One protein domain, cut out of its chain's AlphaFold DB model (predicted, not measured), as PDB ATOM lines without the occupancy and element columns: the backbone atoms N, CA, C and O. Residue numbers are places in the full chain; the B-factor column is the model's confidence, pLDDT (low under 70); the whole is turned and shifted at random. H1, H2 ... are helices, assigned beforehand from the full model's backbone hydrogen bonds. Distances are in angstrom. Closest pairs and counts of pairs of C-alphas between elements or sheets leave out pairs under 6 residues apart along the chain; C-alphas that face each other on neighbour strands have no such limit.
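AT A GLANCE: This is residues 2 to 79 of the 272 residues of an uncharacterized protein of Megaselia scalaris (UniProt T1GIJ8). An open frame of three helices set end to end: the long H2 makes one side, and H1 and H3 run off from its two ends at sharp corners, both toward the same side, with an empty middle between them. Beyond H3 a long link of residues 57 to 70 swings out and folds back to the short H4, which touches no other helix. The printed part has 78 residues with four named helices, H1, H2, H3 and H4 in that order along the chain, and no named strand; the class is all helix. The whole is only just loose, close to extended, with a radius of gyration of the C-alphas of 17.0 A, and the C-alphas span 39 by 35 by 32 A along their three main axes.

HOW THE PARTS SIT: The longest helix is H2, residues 16 to 36. H1, residues 2 to 14, is close to H2 but not clearly touching it, and the closest C-alphas, those of Arg 12 and Phe 19, are 5.7 A apart. H1 and H2 run opposite ways at a steep tilt of 62 degrees. H3, residues 39 to 56, is likewise close to H2 but not clearly touching it, and the closest C-alphas, those of Gly 34 and Val 42, are 6.4 A apart. H2 and H3 run opposite ways at a steep tilt of 60 degrees. H1 and H3 are apart. H4, residues 71 to 77, is apart from H1, H2 and H3. Every O i to N i+4 pair is within hydrogen-bond range in H1, H2 and H3; in H4 it is 0 of 3, while 2 of its 4 O i to N i+3 pairs are within range.

IN THESE COORDINATES: H2 has 21 residues and runs 30.0 A from C-alpha 16 at (121.642, 119.011, 100.483) to C-alpha 36 at (105.730, 110.198, 124.297). H3 has 18 residues and measures 25.8 A from first to last C-alpha. H1 has 13 residues and measures 18.6 A; it begins at C-alpha 2, at (115.271, 137.268, 107.653). H4 has 7 residues and measures 10.8 A; it ends at C-alpha 77, at (96.854, 119.284, 93.044).

THE WHOLE: The two C-alphas farthest apart, those of Val 36 and Lys 63, are 41.4 A apart. The printed part has no cut. The links H1 to H2 and H2 to H3 are tight, with 1 and 2 residues between the helices, while the link H3 to H4 is long, with 14. Residues 44 to 79 stand free, of which 44 to 56 belong to H3 and 71 to 77 to H4. The mean pLDDT of the printed part is 70.5; residue 2, residues 36 to 39 and residues 56 to 79 are under 70, and the mean for H4 is 48.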
ATOM      1  N   GLU A   2     114.739 137.397 109.024       67.44
ATOM      2  CA  GLU A   2     115.271 137.268 107.653       67.44
ATOM      3  C   GLU A   2     116.698 136.703 107.565       67.44
ATOM      4  O   GLU A   2     116.991 135.903 106.685       67.44
ATOM      5  N   MET A   3     117.582 137.021 108.518       71.38
ATOM      6  CA  MET A   3     118.927 136.426 108.521       71.38
ATOM      7  C   MET A   3     118.918 134.913 108.789       71.38
ATOM      8  O   MET A   3     119.792 134.200 108.310       71.38
ATOM      9  N   ALA A   4     117.939 134.401 109.544       70.12
ATOM     10  CA  ALA A   4     117.847 132.972 109.839       70.12
ATOM     11  C   ALA A   4     117.319 132.190 108.631       70.12
ATOM     12  O   ALA A   4     117.828 131.115 108.324       70.12
ATOM     13  N   THR A   5     116.343 132.749 107.911       78.31
ATOM     14  CA  THR A   5     115.807 132.134 106.690       78.31
ATOM     15  C   THR A   5     116.839 132.137 105.566       78.31
ATOM     16  O   THR A   5     116.983 131.123 104.888       78.31
ATOM     17  N   GLN A   6     117.627 133.209 105.430       78.38
ATOM     18  CA  GLN A   6     118.734 133.279 104.469       78.38
ATOM     19  C   GLN A   6     119.817 132.231 104.758       78.38
ATOM     20  O   GLN A   6     120.202 131.488 103.858       78.38
ATOM     21  N   ARG A   7     120.232 132.084 106.023       75.94
ATOM     22  CA  ARG A   7     121.200 131.053 106.447       75.94
ATOM     23  C   ARG A   7     120.699 129.633 106.166       75.94
ATOM     24  O   ARG A   7     121.472 128.774 105.756       75.94
ATOM     25  N   LEU A   8     119.402 129.380 106.354       72.25
ATOM     26  CA  LEU A   8     118.799 128.077 106.059       72.25
ATOM     27  C   LEU A   8     118.798 127.775 104.552       72.25
ATOM     28  O   LEU A   8     118.981 126.632 104.134       72.25
ATOM     29  N   GLN A   9     118.593 128.809 103.738       78.88
ATOM     30  CA  GLN A   9     118.575 128.708 102.283       78.88
ATOM     31  C   GLN A   9     119.979 128.478 101.706       78.88
ATOM     32  O   GLN A   9     120.131 127.737 100.736       78.88
ATOM     33  N   GLU A  10     120.996 129.061 102.339       81.88
ATOM     34  CA  GLU A  10     122.414 128.881 102.017       81.88
ATOM     35  C   GLU A  10     122.878 127.449 102.340       81.88
ATOM     36  O   GLU A  10     123.408 126.756 101.475       81.88
ATOM     37  N   ILE A  11     122.526 126.929 103.524       74.75
ATOM     38  CA  ILE A  11     122.822 125.540 103.926       74.75
ATOM     39  C   ILE A  11     122.170 124.520 102.983       74.75
ATOM     40  O   ILE A  11     122.782 123.502 102.650       74.75
ATOM     41  N   ARG A  12     120.942 124.791 102.520       77.44
ATOM     42  CA  ARG A  12     120.241 123.918 101.568       77.44
ATOM     43  C   ARG A  12     120.963 123.837 100.218       77.44
ATOM     44  O   ARG A  12     120.896 122.793  99.575       77.44
ATOM     45  N   ARG A  13     121.627 124.916  99.789       81.69
ATOM     46  CA  ARG A  13     122.373 124.946  98.524       81.69
ATOM     47  C   ARG A  13     123.755 124.322  98.634       81.69
ATOM     48  O   ARG A  13     124.127 123.574  97.739       81.69
ATOM     49  N   ASP A  14     124.473 124.579  99.722       89.50
ATOM     50  CA  ASP A  14     125.847 124.092  99.862       89.50
ATOM     51  C   ASP A  14     125.918 122.593 100.171       89.50
ATOM     52  O   ASP A  14     126.851 121.919  99.733       89.50
ATOM     53  N   LYS A  15     124.969 122.050 100.955       85.75
ATOM     54  CA  LYS A  15     125.014 120.652 101.426       85.75
ATOM     55  C   LYS A  15     123.608 120.047 101.555       85.75
ATOM     56  O   LYS A  15     123.078 119.958 102.669       85.75
ATOM     57  N   PRO A  16     122.998 119.567 100.454       86.00
ATOM     58  CA  PRO A  16     121.642 119.011 100.483       86.00
ATOM     59  C   PRO A  16     121.531 117.756 101.363       86.00
ATOM     60  O   PRO A  16     120.512 117.551 102.020       86.00
ATOM     61  N   THR A  17     122.595 116.953 101.449       87.06
ATOM     62  CA  THR A  17     122.667 115.768 102.319       87.06
ATOM     63  C   THR A  17     122.612 116.134 103.800       87.06
ATOM     64  O   THR A  17     121.894 115.496 104.565       87.06
ATOM     65  N   LEU A  18     123.302 117.203 104.204       85.44
ATOM     66  CA  LEU A  18     123.286 117.699 105.579       85.44
ATOM     67  C   LEU A  18     121.925 118.309 105.938       85.44
ATOM     68  O   LEU A  18     121.429 118.083 107.038       85.44
ATOM     69  N   PHE A  19     121.284 119.019 105.004       87.38
ATOM     70  CA  PHE A  19     119.920 119.514 105.199       87.38
ATOM     71  C   PHE A  19     118.919 118.363 105.384       87.38
ATOM     72  O   PHE A  19     118.125 118.401 106.320       87.38
ATOM     73  N   CYS A  20     119.003 117.323 104.549       86.81
ATOM     74  CA  CYS A  20     118.166 116.128 104.659       86.81
ATOM     75  C   CYS A  20     118.394 115.382 105.988       86.81
ATOM     76  O   CYS A  20     117.437 114.998 106.661       86.81
ATOM     77  N   ALA A  21     119.651 115.237 106.420       91.19
ATOM     78  CA  ALA A  21     119.989 114.621 107.703       91.19
ATOM     79  C   ALA A  21     119.417 115.418 108.887       91.19
ATOM     80  O   ALA A  21     118.806 114.851 109.787       91.19
ATOM     81  N   ILE A  22     119.539 116.747 108.872       89.38
ATOM     82  CA  ILE A  22     118.970 117.589 109.930       89.38
ATOM     83  C   ILE A  22     117.441 117.505 109.916       89.38
ATOM     84  O   ILE A  22     116.842 117.325 110.974       89.38
ATOM     85  N   SER A  23     116.798 117.585 108.745       87.50
ATOM     86  CA  SER A  23     115.337 117.524 108.662       87.50
ATOM     87  C   SER A  23     114.796 116.177 109.137       87.50
ATOM     88  O   SER A  23     113.858 116.148 109.930       87.50
ATOM     89  N   THR A  24     115.410 115.067 108.721       90.94
ATOM     90  CA  THR A  24     115.009 113.714 109.145       90.94
ATOM     91  C   THR A  24     115.194 113.514 110.645       90.94
ATOM     92  O   THR A  24     114.285 113.008 111.297       90.94
ATOM     93  N   VAL A  25     116.296 114.004 111.222       92.25
ATOM     94  CA  VAL A  25     116.513 113.990 112.675       92.25
ATOM     95  C   VAL A  25     115.451 114.823 113.396       92.25
ATOM     96  O   VAL A  25     114.844 114.342 114.350       92.25
ATOM     97  N   THR A  26     115.158 116.043 112.930       87.69
ATOM     98  CA  THR A  26     114.126 116.890 113.556       87.69
ATOM     99  C   THR A  26     112.722 116.289 113.466       87.69
ATOM    100  O   THR A  26     111.995 116.332 114.455       87.69
ATOM    101  N   LEU A  27     112.350 115.679 112.332       85.44
ATOM    102  CA  LEU A  27     111.075 114.970 112.190       85.44
ATOM    103  C   LEU A  27     111.023 113.721 113.073       85.44
ATOM    104  O   LEU A  27     110.000 113.476 113.701       85.44
ATOM    105  N   GLY A  28     112.118 112.960 113.157       87.38
ATOM    106  CA  GLY A  28     112.215 111.786 114.023       87.38
ATOM    107  C   GLY A  28     112.029 112.147 115.495       87.38
ATOM    108  O   GLY A  28     111.242 111.513 116.193       87.38
ATOM    109  N   PHE A  29     112.664 113.230 115.954       85.81
ATOM    110  CA  PHE A  29     112.417 113.757 117.294       85.81
ATOM    111  C   PHE A  29     110.962 114.195 117.472       85.81
ATOM    112  O   PHE A  29     110.354 113.814 118.463       85.81
ATOM    113  N   LEU A  30     110.370 114.927 116.522       78.88
ATOM    114  CA  LEU A  30     108.956 115.317 116.602       78.88
ATOM    115  C   LEU A  30     108.015 114.110 116.679       78.88
ATOM    116  O   LEU A  30     107.050 114.151 117.435       78.88
ATOM    117  N   ALA A  31     108.304 113.039 115.941       79.50
ATOM    118  CA  ALA A  31     107.524 111.808 115.971       79.50
ATOM    119  C   ALA A  31     107.617 111.116 117.339       79.50
ATOM    120  O   ALA A  31     106.597 110.731 117.902       79.50
ATOM    121  N   ILE A  32     108.820 111.025 117.917       79.12
ATOM    122  CA  ILE A  32     109.025 110.446 119.254       79.12
ATOM    123  C   ILE A  32     108.362 111.324 120.321       79.12
ATOM    124  O   ILE A  32     107.643 110.813 121.172       79.12
ATOM    125  N   PHE A  33     108.536 112.647 120.261       76.50
ATOM    126  CA  PHE A  33     107.891 113.577 121.189       76.50
ATOM    127  C   PHE A  33     106.367 113.553 121.060       76.50
ATOM    128  O   PHE A  33     105.688 113.575 122.078       76.50
ATOM    129  N   GLY A  34     105.826 113.443 119.845       72.88
ATOM    130  CA  GLY A  34     104.390 113.291 119.609       72.88
ATOM    131  C   GLY A  34     103.823 111.959 120.104       72.88
ATOM    132  O   GLY A  34     102.634 111.880 120.395       72.88
ATOM    133  N   HIS A  35     104.661 110.926 120.230       70.31
ATOM    134  CA  HIS A  35     104.254 109.623 120.754       70.31
ATOM    135  C   HIS A  35     104.423 109.508 122.280       70.31
ATOM    136  O   HIS A  35     103.651 108.807 122.931       70.31
ATOM    137  N   VAL A  36     105.426 110.185 122.852       66.88
ATOM    138  CA  VAL A  36     105.730 110.198 124.297       66.88
ATOM    139  C   VAL A  36     104.853 111.200 125.048       66.88
ATOM    140  O   VAL A  36     104.504 110.989 126.207       66.88
ATOM    141  N   VAL A  37     104.475 112.290 124.390       64.06
ATOM    142  CA  VAL A  37     103.620 113.334 124.942       64.06
ATOM    143  C   VAL A  37     102.307 113.257 124.183       64.06
ATOM    144  O   VAL A  37     102.299 113.526 122.988       64.06
ATOM    145  N   SER A  38     101.221 112.863 124.868       67.69
ATOM    146  CA  SER A  38      99.844 112.848 124.340       67.69
ATOM    147  C   SER A  38      99.670 113.960 123.307       67.69
ATOM    148  O   SER A  38      99.904 115.123 123.640       67.69
ATOM    149  N   GLY A  39      99.363 113.604 122.053       69.94
ATOM    150  CA  GLY A  39      99.524 114.494 120.894       69.94
ATOM    151  C   GLY A  39      98.878 115.878 121.056       69.94
ATOM    152  O   GLY A  39      99.342 116.852 120.464       69.94
ATOM    153  N   SER A  40      97.880 116.000 121.935       71.38
ATOM    154  CA  SER A  40      97.272 117.269 122.333       71.38
ATOM    155  C   SER A  40      98.256 118.254 122.977       71.38
ATOM    156  O   SER A  40      98.193 119.441 122.677       71.38
ATOM    157  N   ALA A  41      99.205 117.815 123.805       76.94
ATOM    158  CA  ALA A  41     100.142 118.711 124.486       76.94
ATOM    159  C   ALA A  41     101.209 119.290 123.539       76.94
ATOM    160  O   ALA A  41     101.580 120.454 123.689       76.94
ATOM    161  N   VAL A  42     101.644 118.542 122.518       74.75
ATOM    162  CA  VAL A  42     102.532 119.077 121.468       74.75
ATOM    163  C   VAL A  42     101.785 120.092 120.598       74.75
ATOM    164  O   VAL A  42     102.325 121.160 120.305       74.75
ATOM    165  N   VAL A  43     100.528 119.807 120.246       78.38
ATOM    166  CA  VAL A  43      99.669 120.740 119.498       78.38
ATOM    167  C   VAL A  43      99.414 122.017 120.299       78.38
ATOM    168  O   VAL A  43      99.549 123.111 119.758       78.38
ATOM    169  N   VAL A  44      99.122 121.906 121.598       80.12
ATOM    170  CA  VAL A  44      98.922 123.058 122.490       80.12
ATOM    171  C   VAL A  44     100.210 123.869 122.638       80.12
ATOM    172  O   VAL A  44     100.166 125.091 122.520       80.12
ATOM    173  N   LEU A  45     101.370 123.232 122.825       84.00
ATOM    174  CA  LEU A  45     102.651 123.938 122.908       84.00
ATOM    175  C   LEU A  45     102.996 124.644 121.587       84.00
ATOM    176  O   LEU A  45     103.456 125.787 121.600       84.00
ATOM    177  N   GLY A  46     102.730 123.996 120.449       85.12
ATOM    178  CA  GLY A  46     102.881 124.579 119.117       85.12
ATOM    179  C   GLY A  46     101.957 125.778 118.897       85.12
ATOM    180  O   GLY A  46     102.411 126.813 118.415       85.12
ATOM    181  N   LEU A  47     100.693 125.681 119.323       81.62
ATOM    182  CA  LEU A  47      99.725 126.782 119.296       81.62
ATOM    183  C   LEU A  47     100.155 127.947 120.188       81.62
ATOM    184  O   LEU A  47     100.087 129.095 119.756       81.62
ATOM    185  N   ILE A  48     100.648 127.673 121.400       86.44
ATOM    186  CA  ILE A  48     101.173 128.704 122.306       86.44
ATOM    187  C   ILE A  48     102.393 129.379 121.677       86.44
ATOM    188  O   ILE A  48     102.466 130.605 121.652       86.44
ATOM    189  N   ALA A  49     103.334 128.612 121.119       84.88
ATOM    190  CA  ALA A  49     104.493 129.167 120.429       84.88
ATOM    191  C   ALA A  49     104.075 130.024 119.222       84.88
ATOM    192  O   ALA A  49     104.553 131.148 119.080       84.88
ATOM    193  N   ALA A  50     103.139 129.544 118.398       81.69
ATOM    194  CA  ALA A  50     102.587 130.284 117.268       81.69
ATOM    195  C   ALA A  50     101.886 131.577 117.715       81.69
ATOM    196  O   ALA A  50     102.102 132.626 117.112       81.69
ATOM    197  N   ALA A  51     101.120 131.542 118.807       81.94
ATOM    198  CA  ALA A  51     100.467 132.714 119.382       81.94
ATOM    199  C   ALA A  51     101.480 133.725 119.950       81.94
ATOM    200  O   ALA A  51     101.351 134.929 119.731       81.94
ATOM    201  N   LEU A  52     102.533 133.263 120.631       82.50
ATOM    202  CA  LEU A  52     103.613 134.121 121.139       82.50
ATOM    203  C   LEU A  52     104.409 134.772 120.003       82.50
ATOM    204  O   LEU A  52     104.778 135.943 120.078       82.50
ATOM    205  N   ILE A  53     104.642 134.031 118.922       80.62
ATOM    206  CA  ILE A  53     105.223 134.564 117.691       80.62
ATOM    207  C   ILE A  53     104.258 135.608 117.108       80.62
ATOM    208  O   ILE A  53     104.652 136.752 116.899       80.62
ATOM    209  N   SER A  54     102.975 135.285 116.951       73.31
ATOM    210  CA  SER A  54     101.979 136.189 116.365       73.31
ATOM    211  C   SER A  54     101.735 137.467 117.177       73.31
ATOM    212  O   SER A  54     101.339 138.478 116.609       73.31
ATOM    213  N   THR A  55     101.966 137.444 118.491       73.69
ATOM    214  CA  THR A  55     101.829 138.625 119.363       73.69
ATOM    215  C   THR A  55     103.105 139.461 119.418       73.69
ATOM    216  O   THR A  55     103.037 140.689 119.486       73.69
ATOM    217  N   LYS A  56     104.286 138.831 119.353       65.81
ATOM    218  CA  LYS A  56     105.575 139.538 119.357       65.81
ATOM    219  C   LYS A  56     105.896 140.176 118.005       65.81
ATOM    220  O   LYS A  56     106.506 141.246 117.960       65.81
ATOM    221  N   TYR A  57     105.484 139.553 116.905       65.44
ATOM    222  CA  TYR A  57     105.533 140.173 115.589       65.44
ATOM    223  C   TYR A  57     104.252 140.976 115.414       65.44
ATOM    224  O   TYR A  57     103.221 140.434 115.041       65.44
ATOM    225  N   ASN A  58     104.319 142.278 115.706       49.28
ATOM    226  CA  ASN A  58     103.301 143.228 115.272       49.28
ATOM    227  C   ASN A  58     103.223 143.134 113.743       49.28
ATOM    228  O   ASN A  58     103.982 143.792 113.029       49.28
ATOM    229  N   PHE A  59     102.338 142.273 113.241       52.12
ATOM    230  CA  PHE A  59     101.912 142.296 111.858       52.12
ATOM    231  C   PHE A  59     101.233 143.645 111.682       52.12
ATOM    232  O   PHE A  59     100.050 143.823 111.962       52.12
ATOM    233  N   LYS A  60     102.017 144.639 111.263       47.31
ATOM    234  CA  LYS A  60     101.486 145.811 110.593       47.31
ATOM    235  C   LYS A  60     100.737 145.221 109.410       47.31
ATOM    236  O   LYS A  60     101.379 144.756 108.474       47.31
ATOM    237  N   ILE A  61      99.415 145.121 109.543       53.03
ATOM    238  CA  ILE A  61      98.489 144.622 108.534       53.03
ATOM    239  C   ILE A  61      98.681 145.523 107.316       53.03
ATOM    240  O   ILE A  61      98.018 146.541 107.132       53.03
ATOM    241  N   VAL A  62      99.669 145.182 106.494       50.38
ATOM    242  CA  VAL A  62      99.573 145.405 105.070       50.38
ATOM    243  C   VAL A  62      98.357 144.582 104.709       50.38
ATOM    244  O   VAL A  62      98.319 143.380 104.957       50.38
ATOM    245  N   LYS A  63      97.323 145.296 104.287       45.34
ATOM    246  CA  LYS A  63      96.072 144.814 103.727       45.34
ATOM    247  C   LYS A  63      96.398 143.789 102.633       45.34
ATOM    248  O   LYS A  63      96.496 144.147 101.469       45.34
ATOM    249  N   ILE A  64      96.670 142.550 103.033       51.78
ATOM    250  CA  ILE A  64      96.824 141.412 102.139       51.78
ATOM    251  C   ILE A  64      95.399 141.066 101.760       51.78
ATOM    252  O   ILE A  64      94.601 140.565 102.555       51.78
ATOM    253  N   GLU A  65      95.067 141.538 100.569       42.03
ATOM    254  CA  GLU A  65      93.918 141.147  99.789       42.03
ATOM    255  C   GLU A  65      93.713 139.634  99.918       42.03
ATOM    256  O   GLU A  65      94.643 138.837  99.816       42.03
ATOM    257  N   ARG A  66      92.478 139.244 100.221       44.69
ATOM    258  CA  ARG A  66      92.043 137.895 100.610       44.69
ATOM    259  C   ARG A  66      92.194 136.840  99.490       44.69
ATOM    260  O   ARG A  66      91.633 135.761  99.616       44.69
ATOM    261  N   ASN A  67      92.942 137.131  98.425       49.09
ATOM    262  CA  ASN A  67      93.082 136.290  97.235       49.09
ATOM    263  C   ASN A  67      94.338 135.404  97.218       49.09
ATOM    264  O   ASN A  67      94.393 134.470  96.427       49.09
ATOM    265  N   ASP A  68      95.319 135.617  98.100       49.66
ATOM    266  CA  ASP A  68      96.584 134.861  98.012       49.66
ATOM    267  C   ASP A  68      96.574 133.521  98.772       49.66
ATOM    268  O   ASP A  68      97.467 132.693  98.589       49.66
ATOM    269  N   PHE A  69      95.574 133.270  99.629       47.25
ATOM    270  CA  PHE A  69      95.529 132.037 100.429       47.25
ATOM    271  C   PHE A  69      94.857 130.859  99.703       47.25
ATOM    272  O   PHE A  69      95.119 129.711 100.047       47.25
ATOM    273  N   THR A  70      94.050 131.113  98.671       43.84
ATOM    274  CA  THR A  70      93.426 130.060  97.847       43.84
ATOM    275  C   THR A  70      94.401 129.454  96.829       43.84
ATOM    276  O   THR A  70      94.318 128.272  96.517       43.84
ATOM    277  N   TRP A  71      95.407 130.211  96.382       44.84
ATOM    278  CA  TRP A  71      96.295 129.818  95.278       44.84
ATOM    279  C   TRP A  71      97.365 128.760  95.626       44.84
ATOM    280  O   TRP A  71      97.957 128.138  94.743       44.84
ATOM    281  N   SER A  72      97.664 128.540  96.911       46.69
ATOM    282  CA  SER A  72      98.724 127.595  97.314       46.69
ATOM    283  C   SER A  72      98.241 126.159  97.531       46.69
ATOM    284  O   SER A  72      99.069 125.249  97.577       46.69
ATOM    285  N   THR A  73      96.927 125.936  97.603       47.62
ATOM    286  CA  THR A  73      96.337 124.589  97.667       47.62
ATOM    287  C   THR A  73      96.087 124.021  96.267       47.62
ATOM    288  O   THR A  73      96.306 122.834  96.049       47.62
ATOM    289  N   GLU A  74      95.752 124.880  95.300       48.19
ATOM    290  CA  GLU A  74      95.550 124.514  93.891       48.19
ATOM    291  C   GLU A  74      96.848 123.998  93.247       48.19
ATOM    292  O   GLU A  74      96.889 122.904  92.695       48.19
ATOM    293  N   LYS A  75      97.981 124.681  93.471       49.03
ATOM    294  CA  LYS A  75      99.281 124.307  92.879       49.03
ATOM    295  C   LYS A  75      99.897 122.985  93.353       49.03
ATOM    296  O   LYS A  75     100.914 122.567  92.796       49.03
ATOM    297  N   ILE A  76      99.347 122.351  94.386       49.91
ATOM    298  CA  ILE A  76      99.796 121.024  94.840       49.91
ATOM    299  C   ILE A  76      98.957 119.914  94.186       49.91
ATOM    300  O   ILE A  76      99.461 118.805  94.016       49.91
ATOM    301  N   LEU A  77      97.729 120.217  93.755       48.28
ATOM    302  CA  LEU A  77      96.854 119.284  93.044       48.28
ATOM    303  C   LEU A  77      97.078 119.317  91.518       48.28
ATOM    304  O   LEU A  77      96.911 118.304  90.846       48.28
ATOM    305  N   ASP A  78      97.596 120.432  90.999       45.34
ATOM    306  CA  ASP A  78      97.798 120.719  89.567       45.34
ATOM    307  C   ASP A  78      99.031 120.059  88.909       45.34
ATOM    308  O   ASP A  78      99.525 120.474  87.860       45.34
ATOM    309  N   LYS A  79      99.603 119.034  89.549       44.34
ATOM    310  CA  LYS A  79     100.721 118.246  88.997       44.34
ATOM    311  C   LYS A  79     100.350 116.799  88.680       44.34
ATOM    312  O   LYS A  79     101.237 115.958  88.533       44.34
TER     313      LYS A  79